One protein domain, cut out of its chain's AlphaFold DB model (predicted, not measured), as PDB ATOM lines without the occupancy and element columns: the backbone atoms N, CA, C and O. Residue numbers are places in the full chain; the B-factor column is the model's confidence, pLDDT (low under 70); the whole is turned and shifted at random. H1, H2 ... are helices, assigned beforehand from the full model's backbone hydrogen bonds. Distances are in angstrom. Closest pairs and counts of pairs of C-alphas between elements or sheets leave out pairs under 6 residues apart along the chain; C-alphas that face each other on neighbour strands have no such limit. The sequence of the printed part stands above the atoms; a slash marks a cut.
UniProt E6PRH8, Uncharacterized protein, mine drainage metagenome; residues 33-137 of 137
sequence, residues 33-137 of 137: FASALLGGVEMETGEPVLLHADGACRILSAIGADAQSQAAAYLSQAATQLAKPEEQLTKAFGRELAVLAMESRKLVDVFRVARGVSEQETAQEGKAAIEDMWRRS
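This is residues 33 to 137 of the 137 residues of an uncharacterized protein of mine drainage metagenome (UniProt E6PRH8). One long straight helix, H5, sticks out as an arm from a small compact head, with residues 109 to 137 standing free. In the head H3 is the core: H1 and H2 pack on one side of it, and H4 and the first turns of H5 pack on the other. The printed part has 105 residues with five named helices, in the order H1, H2, H3, H4, H5, and no named strand; the class is all helix. The whole is only just loose, close to extended, with a radius of gyration of the C-alphas of 18.9 A. The C-alphas span 65 by 31 by 25 A, and the arm makes the length.

H5, residues 95 to 135, is the longest helix, 60.0 A from C-alpha 95 at (-18.814, 4.650, 30.215) to C-alpha 135 at (-32.322, 59.445, 50.582). H4 is residues 85 to 93, 11.5 A long. H3 is residues 67 to 81, 22.2 A long. H2 is residues 49 to 62, 20.2 A long. H1 is residues 33 to 38, 8.8 A long, and begins at C-alpha 33 at (-5.864, 13.937, 27.611).

H3 is the hub, touching the four other helices. H5 touches H3 with residues 97 to 105 alone, at a steep tilt of 62 degrees, the same way; the closest C-alphas, of Ser 76 and Ala 101, are 4.4 A apart. H5 touches H4 with residues 95 to 102 alone, the closest C-alphas being those of Leu 89 and Ala 98, 5.1 A apart. H4 and H5 form a helical hairpin at a steep tilt of 39 degrees, opposite ways. H3 and H4 form another at 42 degrees, steep, touching through residues 75 to 79 of H3 alone; the closest C-alphas, of Ala 79 and Pro 85, are 5.0 A apart. H2 and H3 form a third at a shallow tilt of 18 degrees, opposite ways, with the C-alphas of Cys 57 and Gln 70 closest at 5.2 A. H1 touches H3 at a steep tilt of 38 degrees, the same way; the C-alphas of Ala 34 and Ala 78 are closest at 5.1 A. H1 touches residues 49 to 50 of H2 alone, with the C-alphas of Leu 38 and Leu 50 closest at 5.9 A. H1 and H2 are each apart from H4 and H5. In H2, H4 and H5 every O i to N i+4 pair is within hydrogen-bond range; in H1 1 of 2 and in H3 9 of 11 are.

The C-alphas farthest apart are those of Lys 91 and Ser 137, 65.9 A. Without the free stretch the body of 76 residues spans 31 by 31 by 21 A. The printed part has no cut. The links H2 to H3, H3 to H4 and H4 to H5 are tight, and H1 to H2, 10 residues, is short. The mean pLDDT of the printed part is 92.2, and no printed residue is under 70.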
ATOM      1  N   PHE A  33      -4.692  13.528  28.385       97.69
ATOM      2  CA  PHE A  33      -5.864  13.937  27.611       97.69
ATOM      3  C   PHE A  33      -6.334  15.353  27.967       97.69
ATOM      4  O   PHE A  33      -6.529  16.181  27.079       97.69
ATOM      5  N   ALA A  34      -6.454  15.658  29.261       97.31
ATOM      6  CA  ALA A  34      -6.845  16.980  29.732       97.31
ATOM      7  C   ALA A  34      -5.826  18.053  29.320       97.31
ATOM      8  O   ALA A  34      -6.217  19.121  28.862       97.31
ATOM      9  N   SER A  35      -4.525  17.759  29.392       97.00
ATOM     10  CA  SER A  35      -3.471  18.706  29.014       97.00
ATOM     11  C   SER A  35      -3.533  19.126  27.543       97.00
ATOM     12  O   SER A  35      -3.304  20.292  27.235       97.00
ATOM     13  N   ALA A  36      -3.922  18.214  26.645       96.50
ATOM     14  CA  ALA A  36      -4.079  18.515  25.223       96.50
ATOM     15  C   ALA A  36      -5.249  19.472  24.935       96.50
ATOM     16  O   ALA A  36      -5.212  20.199  23.948       96.50
ATOM     17  N   LEU A  37      -6.282  19.475  25.785       96.25
ATOM     18  CA  LEU A  37      -7.485  20.297  25.612       96.25
ATOM     19  C   LEU A  37      -7.439  21.605  26.408       96.25
ATOM     20  O   LEU A  37      -8.050  22.594  26.010       96.25
ATOM     21  N   LEU A  38      -6.749  21.594  27.548       95.56
ATOM     22  CA  LEU A  38      -6.716  22.692  28.515       95.56
ATOM     23  C   LEU A  38      -5.433  23.527  28.431       95.56
ATOM     24  O   LEU A  38      -5.292  24.507  29.162       95.56
ATOM     25  N   GLY A  39      -4.487  23.153  27.566       91.88
ATOM     26  CA  GLY A  39      -3.268  23.922  27.339       91.88
ATOM     27  C   GLY A  39      -3.586  25.361  26.922       91.88
ATOM     28  O   GLY A  39      -4.209  25.584  25.889       91.88
ATOM     29  N   GLY A  40      -3.160  26.332  27.735       89.88
ATOM     30  CA  GLY A  40      -3.400  27.759  27.493       89.88
ATOM     31  C   GLY A  40      -4.808  28.254  27.842       89.88
ATOM     32  O   GLY A  40      -5.137  29.390  27.517       89.88
ATOM     33  N   VAL A  41      -5.639  27.430  28.487       93.88
ATOM     34  CA  VAL A  41      -6.955  27.847  28.989       93.88
ATOM     35  C   VAL A  41      -6.806  28.370  30.416       93.88
ATOM     36  O   VAL A  41      -6.193  27.714  31.263       93.88
ATOM     37  N   GLU A  42      -7.409  29.522  30.692       94.38
ATOM     38  CA  GLU A  42      -7.432  30.160  32.011       94.38
ATOM     39  C   GLU A  42      -8.851  30.160  32.593       94.38
ATOM     40  O   GLU A  42      -9.846  30.223  31.869       94.38
ATOM     41  N   MET A  43      -8.942  30.049  33.917       89.44
ATOM     42  CA  MET A  43     -10.176  30.261  34.668       89.44
ATOM     43  C   MET A  43     -10.518  31.755  34.715       89.44
ATOM     44  O   MET A  43      -9.668  32.606  34.475       89.44
ATOM     45  N   GLU A  44     -11.745  32.090  35.115       86.69
ATOM     46  CA  GLU A  44     -12.189  33.486  35.312       86.69
ATOM     47  C   GLU A  44     -11.311  34.260  36.315       86.69
ATOM     48  O   GLU A  44     -11.218  35.483  36.259       86.69
ATOM     49  N   THR A  45     -10.629  33.546  37.211       87.44
ATOM     50  CA  THR A  45      -9.673  34.083  38.189       87.44
ATOM     51  C   THR A  45      -8.282  34.369  37.610       87.44
ATOM     52  O   THR A  45      -7.446  34.931  38.314       87.44
ATOM     53  N   GLY A  46      -8.006  33.963  36.365       90.88
ATOM     54  CA  GLY A  46      -6.689  34.034  35.723       90.88
ATOM     55  C   GLY A  46      -5.759  32.848  36.018       90.88
ATOM     56  O   GLY A  46      -4.615  32.842  35.574       90.88
ATOM     57  N   GLU A  47      -6.205  31.830  36.763       92.38
ATOM     58  CA  GLU A  47      -5.407  30.615  36.986       92.38
ATOM     59  C   GLU A  47      -5.449  29.690  35.753       92.38
ATOM     60  O   GLU A  47      -6.532  29.459  35.209       92.38
ATOM     61  N   PRO A  48      -4.325  29.078  35.329       95.38
ATOM     62  CA  PRO A  48      -4.352  28.036  34.308       95.38
ATOM     63  C   PRO A  48      -5.232  26.852  34.731       95.38
ATOM     64  O   PRO A  48      -4.997  26.218  35.761       95.38
ATOM     65  N   VAL A  49      -6.203  26.481  33.896       95.06
ATOM     66  CA  VAL A  49      -7.194  25.441  34.225       95.06
ATOM     67  C   VAL A  49      -6.541  24.081  34.500       95.06
ATOM     68  O   VAL A  49      -6.984  23.327  35.366       95.06
ATOM     69  N   LEU A  50      -5.461  23.753  33.784       95.06
ATOM     70  CA  LEU A  50      -4.728  22.506  34.014       95.06
ATOM     71  C   LEU A  50      -4.028  22.489  35.383       95.06
ATOM     72  O   LEU A  50      -4.018  21.455  36.045       95.06
ATOM     73  N   LEU A  51      -3.486  23.632  35.822       95.31
ATOM     74  CA  LEU A  51      -2.849  23.759  37.136       95.31
ATOM     75  C   LEU A  51      -3.879  23.592  38.259       95.31
ATOM     76  O   LEU A  51      -3.620  22.888  39.237       95.31
ATOM     77  N   HIS A  52      -5.073  24.153  38.066       93.62
ATOM     78  CA  HIS A  52      -6.196  23.962  38.973       93.62
ATOM     79  C   HIS A  52      -6.573  22.476  39.113       93.62
ATOM     80  O   HIS A  52      -6.717  21.957  40.224       93.62
ATOM     81  N   ALA A  53      -6.670  21.752  37.991       94.19
ATOM     82  CA  ALA A  53      -6.975  20.320  37.990       94.19
ATOM     83  C   ALA A  53      -5.873  19.472  38.662       94.19
ATOM     84  O   ALA A  53      -6.184  18.535  39.406       94.19
ATOM     85  N   ASP A  54      -4.596  19.830  38.466       95.50
ATOM     86  CA  ASP A  54      -3.466  19.214  39.174       95.50
ATOM     87  C   ASP A  54      -3.607  19.412  40.700       95.50
ATOM     88  O   ASP A  54      -3.411  18.476  41.484       95.50
ATOM     89  N   GLY A  55      -3.999  20.615  41.138       95.19
ATOM     90  CA  GLY A  55      -4.284  20.935  42.539       95.19
ATOM     91  C   GLY A  55      -5.426  20.101  43.127       95.19
ATOM     92  O   GLY A  55      -5.265  19.494  44.189       95.19
ATOM     93  N   ALA A  56      -6.551  19.999  42.414       93.56
ATOM     94  CA  ALA A  56      -7.690  19.178  42.823       93.56
ATOM     95  C   ALA A  56      -7.301  17.698  42.994       93.56
ATOM     96  O   ALA A  56      -7.647  17.074  43.999       93.56
ATOM     97  N   CYS A  57      -6.508  17.146  42.073       95.19
ATOM     98  CA  CYS A  57      -6.024  15.768  42.177       95.19
ATOM     99  C   CYS A  57      -5.098  15.548  43.377       95.19
ATOM    100  O   CYS A  57      -5.171  14.501  44.021       95.19
ATOM    101  N   ARG A  58      -4.254  16.531  43.717       95.75
ATOM    102  CA  ARG A  58      -3.413  16.470  44.924       95.75
ATOM    103  C   ARG A  58      -4.256  16.430  46.197       95.75
ATOM    104  O   ARG A  58      -3.932  15.663  47.098       95.75
ATOM    105  N   ILE A  59      -5.342  17.205  46.259       95.69
ATOM    106  CA  ILE A  59      -6.283  17.183  47.392       95.69
ATOM    107  C   ILE A  59      -6.974  15.821  47.482       95.69
ATOM    108  O   ILE A  59      -6.966  15.206  48.545       95.69
ATOM    109  N   LEU A  60      -7.513  15.323  46.366       93.75
ATOM    110  CA  LEU A  60      -8.149  14.004  46.293       93.75
ATOM    111  C   LEU A  60      -7.199  12.893  46.763       93.75
ATOM    112  O   LEU A  60      -7.580  12.054  47.575       93.75
ATOM    113  N   SER A  61      -5.939  12.924  46.329       93.81
ATOM    114  CA  SER A  61      -4.926  11.979  46.802       93.81
ATOM    115  C   SER A  61      -4.663  12.106  48.305       93.81
ATOM    116  O   SER A  61      -4.486  11.089  48.971       93.81
ATOM    117  N   ALA A  62      -4.634  13.326  48.847       95.88
ATOM    118  CA  ALA A  62      -4.367  13.561  50.265       95.88
ATOM    119  C   ALA A  62      -5.487  13.039  51.180       95.88
ATOM    120  O   ALA A  62      -5.205  12.619  52.299       95.88
ATOM    121  N   ILE A  63      -6.738  13.023  50.705       95.50
ATOM    122  CA  ILE A  63      -7.886  12.475  51.450       95.50
ATOM    123  C   ILE A  63      -8.105  10.970  51.218       95.50
ATOM    124  O   ILE A  63      -9.091  10.416  51.698       95.50
ATOM    125  N   GLY A  64      -7.211  10.303  50.482       92.56
ATOM    126  CA  GLY A  64      -7.310   8.869  50.200       92.56
ATOM    127  C   GLY A  64      -8.308   8.500  49.098       92.56
ATOM    128  O   GLY A  64      -8.732   7.348  49.037       92.56
ATOM    129  N   ALA A  65      -8.687   9.444  48.229       92.62
ATOM    130  CA  ALA A  65      -9.517   9.139  47.069       92.62
ATOM    131  C   ALA A  65      -8.740   8.319  46.028       92.62
ATOM    132  O   ALA A  65      -7.524   8.464  45.859       92.62
ATOM    133  N   ASP A  66      -9.467   7.471  45.307       92.50
ATOM    134  CA  ASP A  66      -8.900   6.538  44.342       92.50
ATOM    135  C   ASP A  66      -8.498   7.203  43.011       92.50
ATOM    136  O   ASP A  66      -8.797   8.365  42.716       92.50
ATOM    137  N   ALA A  67      -7.797   6.442  42.168       91.62
ATOM    138  CA  ALA A  67      -7.349   6.923  40.866       91.62
ATOM    139  C   ALA A  67      -8.505   7.208  39.893       91.62
ATOM    140  O   ALA A  67      -8.343   8.026  38.988       91.62
ATOM    141  N   GLN A  68      -9.668   6.570  40.070       93.75
ATOM    142  CA  GLN A  68     -10.856   6.866  39.267       93.75
ATOM    143  C   GLN A  68     -11.407   8.251  39.600       93.75
ATOM    144  O   GLN A  68     -11.690   9.017  38.682       93.75
ATOM    145  N   SER A  69     -11.467   8.611  40.883       93.56
ATOM    146  CA  SER A  69     -11.864   9.944  41.343       93.56
ATOM    147  C   SER A  69     -10.914  11.020  40.817       93.56
ATOM    148  O   SER A  69     -11.345  12.059  40.320       93.56
ATOM    149  N   GLN A  70      -9.604  10.755  40.859       96.06
ATOM    150  CA  GLN A  70      -8.592  11.670  40.326       96.06
ATOM    151  C   GLN A  70      -8.676  11.799  38.796       96.06
ATOM    152  O   GLN A  70      -8.608  12.901  38.256       96.06
ATOM    153  N   ALA A  71      -8.867  10.692  38.073       96.69
ATOM    154  CA  ALA A  71      -9.080  10.727  36.629       96.69
ATOM    155  C   ALA A  71     -10.358  11.503  36.272       96.69
ATOM    156  O   ALA A  71     -10.329  12.359  35.390       96.69
ATOM    157  N   ALA A  72     -11.458  11.265  36.988       96.06
ATOM    158  CA  ALA A  72     -12.716  11.972  36.789       96.06
ATOM    159  C   ALA A  72     -12.581  13.482  37.024       96.06
ATOM    160  O   ALA A  72     -13.186  14.244  36.277       96.06
ATOM    161  N   ALA A  73     -11.747  13.930  37.971       95.31
ATOM    162  CA  ALA A  73     -11.466  15.353  38.167       95.31
ATOM    163  C   ALA A  73     -10.839  16.000  36.915       95.31
ATOM    164  O   ALA A  73     -11.323  17.031  36.447       95.31
ATOM    165  N   TYR A  74      -9.833  15.359  36.304       97.25
ATOM    166  CA  TYR A  74      -9.265  15.837  35.034       97.25
ATOM    167  C   TYR A  74     -10.288  15.821  33.894       97.25
ATOM    168  O   TYR A  74     -10.387  16.785  33.133       97.25
ATOM    169  N   LEU A  75     -11.053  14.734  33.760       97.56
ATOM    170  CA  LEU A  75     -12.016  14.577  32.665       97.56
ATOM    171  C   LEU A  75     -13.216  15.520  32.801       97.56
ATOM    172  O   LEU A  75     -13.711  16.016  31.792       97.56
ATOM    173  N   SER A  76     -13.653  15.804  34.028       96.00
ATOM    174  CA  SER A  76     -14.721  16.757  34.335       96.00
ATOM    175  C   SER A  76     -14.354  18.157  33.853       96.00
ATOM    176  O   SER A  76     -15.155  18.825  33.195       96.00
ATOM    177  N   GLN A  77     -13.104  18.562  34.089       94.94
ATOM    178  CA  GLN A  77     -12.594  19.835  33.608       94.94
ATOM    179  C   GLN A  77     -12.391  19.836  32.087       94.94
ATOM    180  O   GLN A  77     -12.788  20.779  31.412       94.94
ATOM    181  N   ALA A  78     -11.835  18.765  31.515       96.50
ATOM    182  CA  ALA A  78     -11.649  18.640  30.069       96.50
ATOM    183  C   ALA A  78     -12.979  18.655  29.290       96.50
ATOM    184  O   ALA A  78     -13.036  19.161  28.169       96.50
ATOM    185  N   ALA A  79     -14.058  18.143  29.891       96.38
ATOM    186  CA  ALA A  79     -15.388  18.095  29.292       96.38
ATOM    187  C   ALA A  79     -15.932  19.475  28.890       96.38
ATOM    188  O   ALA A  79     -16.776  19.540  27.998       96.38
ATOM    189  N   THR A  80     -15.449  20.574  29.487       93.19
ATOM    190  CA  THR A  80     -15.869  21.935  29.105       93.19
ATOM    191  C   THR A  80     -15.461  22.302  27.682       93.19
ATOM    192  O   THR A  80     -16.125  23.124  27.061       93.19
ATOM    193  N   GLN A  81     -14.405  21.671  27.161       94.81
ATOM    194  CA  GLN A  81     -13.856  21.952  25.834       94.81
ATOM    195  C   GLN A  81     -14.418  21.021  24.750       94.81
ATOM    196  O   GLN A  81     -14.076  21.151  23.576       94.81
ATOM    197  N   LEU A  82     -15.262  20.054  25.122       96.12
ATOM    198  CA  LEU A  82     -15.772  19.033  24.212       96.12
ATOM    199  C   LEU A  82     -17.179  19.387  23.721       96.12
ATOM    200  O   LEU A  82     -18.061  19.714  24.506       96.12
ATOM    201  N   ALA A  83     -17.430  19.211  22.422       95.19
ATOM    202  CA  ALA A  83     -18.763  19.411  21.841       95.19
ATOM    203  C   ALA A  83     -19.781  18.335  22.276       95.19
ATOM    204  O   ALA A  83     -20.975  18.602  22.377       95.19
ATOM    205  N   LYS A  84     -19.309  17.104  22.517       96.69
ATOM    206  CA  LYS A  84     -20.115  15.969  22.992       96.69
ATOM    207  C   LYS A  84     -19.349  15.214  24.083       96.69
ATOM    208  O   LYS A  84     -18.779  14.157  23.801       96.69
ATOM    209  N   PRO A  85     -19.264  15.774  25.299       96.69
ATOM    210  CA  PRO A  85     -18.336  15.294  26.313       96.69
ATOM    211  C   PRO A  85     -18.577  13.833  26.690       96.69
ATOM    212  O   PRO A  85     -17.649  13.038  26.621       96.69
ATOM    213  N   GLU A  86     -19.816  13.437  26.989       97.06
ATOM    214  CA  GLU A  86     -20.120  12.060  27.403       97.06
ATOM    215  C   GLU A  86     -19.776  11.022  26.318       97.06
ATOM    216  O   GLU A  86     -19.142  10.011  26.614       97.06
ATOM    217  N   GLU A  87     -20.120  11.287  25.051       98.00
ATOM    218  CA  GLU A  87     -19.826  10.392  23.917       98.00
ATOM    219  C   GLU A  87     -18.308  10.230  23.719       98.00
ATOM    220  O   GLU A  87     -17.792   9.115  23.594       98.00
ATOM    221  N   GLN A  88     -17.573  11.344  23.732       98.00
ATOM    222  CA  GLN A  88     -16.129  11.342  23.500       98.00
ATOM    223  C   GLN A  88     -15.352  10.733  24.671       98.00
ATOM    224  O   GLN A  88     -14.425   9.949  24.453       98.00
ATOM    225  N   LEU A  89     -15.753  11.032  25.907       97.38
ATOM    226  CA  LEU A  89     -15.153  10.443  27.100       97.38
ATOM    227  C   LEU A  89     -15.450   8.945  27.187       97.38
ATOM    228  O   LEU A  89     -14.534   8.169  27.453       97.38
ATOM    229  N   THR A  90     -16.677   8.520  26.867       97.94
ATOM    230  CA  THR A  90     -17.043   7.094  26.828       97.94
ATOM    231  C   THR A  90     -16.147   6.333  25.857       97.94
ATOM    232  O   THR A  90     -15.659   5.251  26.180       97.94
ATOM    233  N   LYS A  91     -15.863   6.916  24.687       96.81
ATOM    234  CA  LYS A  91     -14.978   6.312  23.686       96.81
ATOM    235  C   LYS A  91     -13.523   6.190  24.160       96.81
ATOM    236  O   LYS A  91     -12.858   5.218  23.815       96.81
ATOM    237  N   ALA A  92     -13.014   7.164  24.911       95.50
ATOM    238  CA  ALA A  92     -11.604   7.215  25.308       95.50
ATOM    239  C   ALA A  92     -11.292   6.495  26.636       95.50
ATOM    240  O   ALA A  92     -10.188   5.955  26.800       95.50
ATOM    241  N   PHE A  93     -12.246   6.489  27.570       95.69
ATOM    242  CA  PHE A  93     -12.057   6.066  28.964       95.69
ATOM    243  C   PHE A  93     -13.110   5.068  29.464       95.69
ATOM    244  O   PHE A  93     -12.963   4.534  30.560       95.69
ATOM    245  N   GLY A  94     -14.136   4.769  28.665       96.69
ATOM    246  CA  GLY A  94     -15.244   3.906  29.061       96.69
ATOM    247  C   GLY A  94     -16.387   4.674  29.725       96.69
ATOM    248  O   GLY A  94     -16.235   5.811  30.174       96.69
ATOM    249  N   ARG A  95     -17.561   4.035  29.758       96.94
ATOM    250  CA  ARG A  95     -18.814   4.650  30.215       96.94
ATOM    251  C   ARG A  95     -18.753   5.106  31.671       96.94
ATOM    252  O   ARG A  95     -19.138   6.231  31.949       96.94
ATOM    253  N   GLU A  96     -18.248   4.265  32.569       95.44
ATOM    254  CA  GLU A  96     -18.238   4.547  34.014       95.44
ATOM    255  C   GLU A  96     -17.501   5.855  34.341       95.44
ATOM    256  O   GLU A  96     -18.035   6.728  35.019       95.44
ATOM    257  N   LEU A  97     -16.305   6.046  33.777       95.75
ATOM    258  CA  LEU A  97     -15.526   7.274  33.960       95.75
ATOM    259  C   LEU A  97     -16.166   8.488  33.291       95.75
ATOM    260  O   LEU A  97     -16.086   9.589  33.829       95.75
ATOM    261  N   ALA A  98     -16.788   8.301  32.124       97.62
ATOM    262  CA  ALA A  98     -17.501   9.375  31.447       97.62
ATOM    263  C   ALA A  98     -18.681   9.869  32.293       97.62
ATOM    264  O   ALA A  98     -18.817  11.071  32.499       97.62
ATOM    265  N   VAL A  99     -19.484   8.949  32.833       97.62
ATOM    266  CA  VAL A  99     -20.603   9.271  33.726       97.62
ATOM    267  C   VAL A  99     -20.094   9.960  34.990       97.62
ATOM    268  O   VAL A  99     -20.537  11.068  35.281       97.62
ATOM    269  N   LEU A 100     -19.097   9.389  35.673       96.69
ATOM    270  CA  LEU A 100     -18.536   9.965  36.898       96.69
ATOM    271  C   LEU A 100     -18.001  11.394  36.687       96.69
ATOM    272  O   LEU A 100     -18.236  12.286  37.508       96.69
ATOM    273  N   ALA A 101     -17.311  11.645  35.570       97.06
ATOM    274  CA  ALA A 101     -16.814  12.974  35.215       97.06
ATOM    275  C   ALA A 101     -17.953  13.981  34.969       97.06
ATOM    276  O   ALA A 101     -17.875  15.136  35.405       97.06
ATOM    277  N   MET A 102     -19.021  13.545  34.295       97.88
ATOM    278  CA  MET A 102     -20.197  14.371  34.013       97.88
ATOM    279  C   MET A 102     -21.020  14.664  35.272       97.88
ATOM    280  O   MET A 102     -21.476  15.794  35.454       97.88
ATOM    281  N   GLU A 103     -21.173  13.694  36.171       96.31
ATOM    282  CA  GLU A 103     -21.835  13.878  37.467       96.31
ATOM    283  C   GLU A 103     -21.052  14.837  38.364       96.31
ATOM    284  O   GLU A 103     -21.628  15.783  38.907       96.31
ATOM    285  N   SER A 104     -19.728  14.671  38.436       93.31
ATOM    286  CA  SER A 104     -18.839  15.593  39.155       93.31
ATOM    287  C   SER A 104     -18.973  17.021  38.624       93.31
ATOM    288  O   SER A 104     -19.092  17.972  39.397       93.31
ATOM    289  N   ARG A 105     -19.057  17.177  37.295       92.56
ATOM    290  CA  ARG A 105     -19.265  18.484  36.661       92.56
ATOM    291  C   ARG A 105     -20.606  19.090  37.055       92.56
ATOM    292  O   ARG A 105     -20.667  20.259  37.419       92.56
ATOM    293  N   LYS A 106     -21.673  18.290  37.031       93.81
ATOM    294  CA  LYS A 106     -23.014  18.740  37.412       93.81
ATOM    295  C   LYS A 106     -23.054  19.220  38.865       93.81
ATOM    296  O   LYS A 106     -23.684  20.235  39.141       93.81
ATOM    297  N   LEU A 107     -22.362  18.536  39.779       93.19
ATOM    298  CA  LEU A 107     -22.232  18.989  41.167       93.19
ATOM    299  C   LEU A 107     -21.509  20.341  41.254       93.19
ATOM    300  O   LEU A 107     -21.999  21.250  41.921       93.19
ATOM    301  N   VAL A 108     -20.388  20.509  40.543       88.06
ATOM    302  CA  VAL A 108     -19.653  21.787  40.486       88.06
ATOM    303  C   VAL A 108     -20.524  22.912  39.925       88.06
ATOM    304  O   VAL A 108     -20.539  24.011  40.482       88.06
ATOM    305  N   ASP A 109     -21.288  22.639  38.868       89.00
ATOM    306  CA  ASP A 109     -22.212  23.601  38.269       89.00
ATOM    307  C   ASP A 109     -23.285  24.047  39.269       89.00
ATOM    308  O   ASP A 109     -23.529  25.245  39.413       89.00
ATOM    309  N   VAL A 110     -23.865  23.108  40.024       93.81
ATOM    310  CA  VAL A 110     -24.826  23.418  41.094       93.81
ATOM    311  C   VAL A 110     -24.187  24.304  42.168       93.81
ATOM    312  O   VAL A 110     -24.771  25.321  42.543       93.81
ATOM    313  N   PHE A 111     -22.972  23.984  42.625       87.62
ATOM    314  CA  PHE A 111     -22.268  24.808  43.615       87.62
ATOM    315  C   PHE A 111     -21.919  26.206  43.102       87.62
ATOM    316  O   PHE A 111     -21.887  27.159  43.881       87.62
ATOM    317  N   ARG A 112     -21.633  26.346  41.807       87.44
ATOM    318  CA  ARG A 112     -21.373  27.645  41.182       87.44
ATOM    319  C   ARG A 112     -22.640  28.491  41.116       87.44
ATOM    320  O   ARG A 112     -22.595  29.656  41.496       87.44
ATOM    321  N   VAL A 113     -23.762  27.904  40.698       89.38
ATOM    322  CA  VAL A 113     -25.060  28.597  40.677       89.38
ATOM    323  C   VAL A 113     -25.444  29.065  42.081       89.38
ATOM    324  O   VAL A 113     -25.806  30.225  42.248       89.38
ATOM    325  N   ALA A 114     -25.297  28.206  43.095       89.25
ATOM    326  CA  ALA A 114     -25.602  28.565  44.479       89.25
ATOM    327  C   ALA A 114     -24.773  29.765  44.975       89.25
ATOM    328  O   ALA A 114     -25.326  30.681  45.575       89.25
ATOM    329  N   ARG A 115     -23.466  29.799  44.672       85.19
ATOM    330  CA  ARG A 115     -22.592  30.934  45.022       85.19
ATOM    331  C   ARG A 115     -22.969  32.224  44.295       85.19
ATOM    332  O   ARG A 115     -23.022  33.273  44.927       85.19
ATOM    333  N   GLY A 116     -23.286  32.139  43.002       84.94
ATOM    334  CA  GLY A 116     -23.695  33.306  42.218       84.94
ATOM    335  C   GLY A 116     -24.976  33.965  42.741       84.94
ATOM    336  O   GLY A 116     -25.072  35.188  42.746       84.94
ATOM    337  N   VAL A 117     -25.938  33.179  43.239       81.19
ATOM    338  CA  VAL A 117     -27.154  33.720  43.876       81.19
ATOM    339  C   VAL A 117     -26.803  34.499  45.148       81.19
ATOM    340  O   VAL A 117     -27.256  35.630  45.311       81.19
ATOM    341  N   SER A 118     -25.934  33.955  46.005       79.50
ATOM    342  CA  SER A 118     -25.503  34.639  47.235       79.50
ATOM    343  C   SER A 118     -24.740  35.945  46.964       79.50
ATOM    344  O   SER A 118     -24.920  36.943  47.664       79.50
ATOM    345  N   GLU A 119     -23.900  35.980  45.927       81.06
ATOM    346  CA  GLU A 119     -23.192  37.200  45.509       81.06
ATOM    347  C   GLU A 119     -24.158  38.279  44.985       81.06
ATOM    348  O   GLU A 119     -23.963  39.471  45.228       81.06
ATOM    349  N   GLN A 120     -25.238  37.879  44.307       78.06
ATOM    350  CA  GLN A 120     -26.272  38.804  43.835       78.06
ATOM    351  C   GLN A 120     -27.103  39.390  44.982       78.06
ATOM    352  O   GLN A 120     -27.369  40.593  44.973       78.06
ATOM    353  N   GLU A 121     -27.483  38.578  45.971       81.12
ATOM    354  CA  GLU A 121     -28.231  39.031  47.152       81.12
ATOM    355  C   GLU A 121     -27.432  40.063  47.956       81.12
ATOM    356  O   GLU A 121     -27.916  41.169  48.205       81.12
ATOM    357  N   THR A 122     -26.166  39.763  48.257       80.81
ATOM    358  CA  THR A 122     -25.279  40.685  48.991       80.81
ATOM    359  C   THR A 122     -25.035  41.998  48.236       80.81
ATOM    360  O   THR A 122     -25.030  43.078  48.833       80.81
ATOM    361  N   ALA A 123     -24.892  41.950  46.907       81.69
ATOM    362  CA  ALA A 123     -24.768  43.150  46.082       81.69
ATOM    363  C   ALA A 123     -26.062  43.986  46.046       81.69
ATOM    364  O   ALA A 123     -26.001  45.219  46.005       81.69
ATOM    365  N   GLN A 124     -27.231  43.339  46.055       79.44
ATOM    366  CA  GLN A 124     -28.534  44.006  46.066       79.44
ATOM    367  C   GLN A 124     -28.791  44.710  47.408       79.44
ATOM    368  O   GLN A 124     -29.223  45.864  47.419       79.44
ATOM    369  N   GLU A 125     -28.460  44.059  48.526       82.88
ATOM    370  CA  GLU A 125     -28.536  44.638  49.873       82.88
ATOM    371  C   GLU A 125     -27.609  45.851  50.023       82.88
ATOM    372  O   GLU A 125     -28.033  46.905  50.503       82.88
ATOM    373  N   GLY A 126     -26.369  45.750  49.533       83.00
ATOM    374  CA  GLY A 126     -25.420  46.864  49.535       83.00
ATOM    375  C   GLY A 126     -25.907  48.066  48.716       83.00
ATOM    376  O   GLY A 126     -25.803  49.206  49.168       83.00
ATOM    377  N   LYS A 127     -26.500  47.828  47.537       86.06
ATOM    378  CA  LYS A 127     -27.103  48.892  46.714       86.06
ATOM    379  C   LYS A 127     -28.278  49.571  47.417       86.06
ATOM    380  O   LYS A 127     -28.339  50.797  47.418       86.06
ATOM    381  N   ALA A 128     -29.171  48.798  48.038       86.50
ATOM    382  CA  ALA A 128     -30.315  49.335  48.773       86.50
ATOM    383  C   ALA A 128     -29.880  50.177  49.988       86.50
ATOM    384  O   ALA A 128     -30.427  51.253  50.218       86.50
ATOM    385  N   ALA A 129     -28.853  49.735  50.723       85.38
ATOM    386  CA  ALA A 129     -28.295  50.480  51.853       85.38
ATOM    387  C   ALA A 129     -27.646  51.808  51.422       85.38
ATOM    388  O   ALA A 129     -27.801  52.827  52.097       85.38
ATOM    389  N   ILE A 130     -26.952  51.816  50.279       88.00
ATOM    390  CA  ILE A 130     -26.384  53.040  49.701       88.00
ATOM    391  C   ILE A 130     -27.506  53.991  49.261       88.00
ATOM    392  O   ILE A 130     -27.433  55.182  49.556       88.00
ATOM    393  N   GLU A 131     -28.557  53.495  48.602       87.94
ATOM    394  CA  GLU A 131     -29.693  54.324  48.175       87.94
ATOM    395  C   GLU A 131     -30.442  54.949  49.366       87.94
ATOM    396  O   GLU A 131     -30.776  56.135  49.327       87.94
ATOM    397  N   ASP A 132     -30.656  54.196  50.451       91.75
ATOM    398  CA  ASP A 132     -31.285  54.719  51.671       91.75
ATOM    399  C   ASP A 132     -30.422  55.797  52.350       91.75
ATOM    400  O   ASP A 132     -30.933  56.830  52.787       91.75
ATOM    401  N   MET A 133     -29.098  55.620  52.365       89.12
ATOM    402  CA  MET A 133     -28.158  56.620  52.884       89.12
ATOM    403  C   MET A 133     -28.228  57.946  52.106       89.12
ATOM    404  O   MET A 133     -28.231  59.015  52.720       89.12
ATOM    405  N   TRP A 134     -28.347  57.888  50.774       84.44
ATOM    406  CA  TRP A 134     -28.529  59.078  49.933       84.44
ATOM    407  C   TRP A 134     -29.905  59.724  50.103       84.44
ATOM    408  O   TRP A 134     -30.015  60.941  50.017       84.44
ATOM    409  N   ARG A 135     -30.955  58.938  50.367       91.56
ATOM    410  CA  ARG A 135     -32.322  59.445  50.582       91.56
ATOM    411  C   ARG A 135     -32.486  60.181  51.918       91.56
ATOM    412  O   ARG A 135     -33.418  60.967  52.071       91.56
ATOM    413  N   ARG A 136     -31.617  59.896  52.891       88.75
ATOM    414  CA  ARG A 136     -31.662  60.435  54.260       88.75
ATOM    415  C   ARG A 136     -30.742  61.644  54.501       88.75
ATOM    416  O   ARG A 136     -30.721  62.127  55.634       88.75
ATOM    417  N   SER A 137     -30.000  62.102  53.488       72.38
ATOM    418  CA  SER A 137     -29.118  63.286  53.525       72.38
ATOM    419  C   SER A 137     -29.735  64.458  52.766       72.38
ATOM    420  O   SER A 137     -29.492  65.609  53.188       72.38
TER     421      SER A 137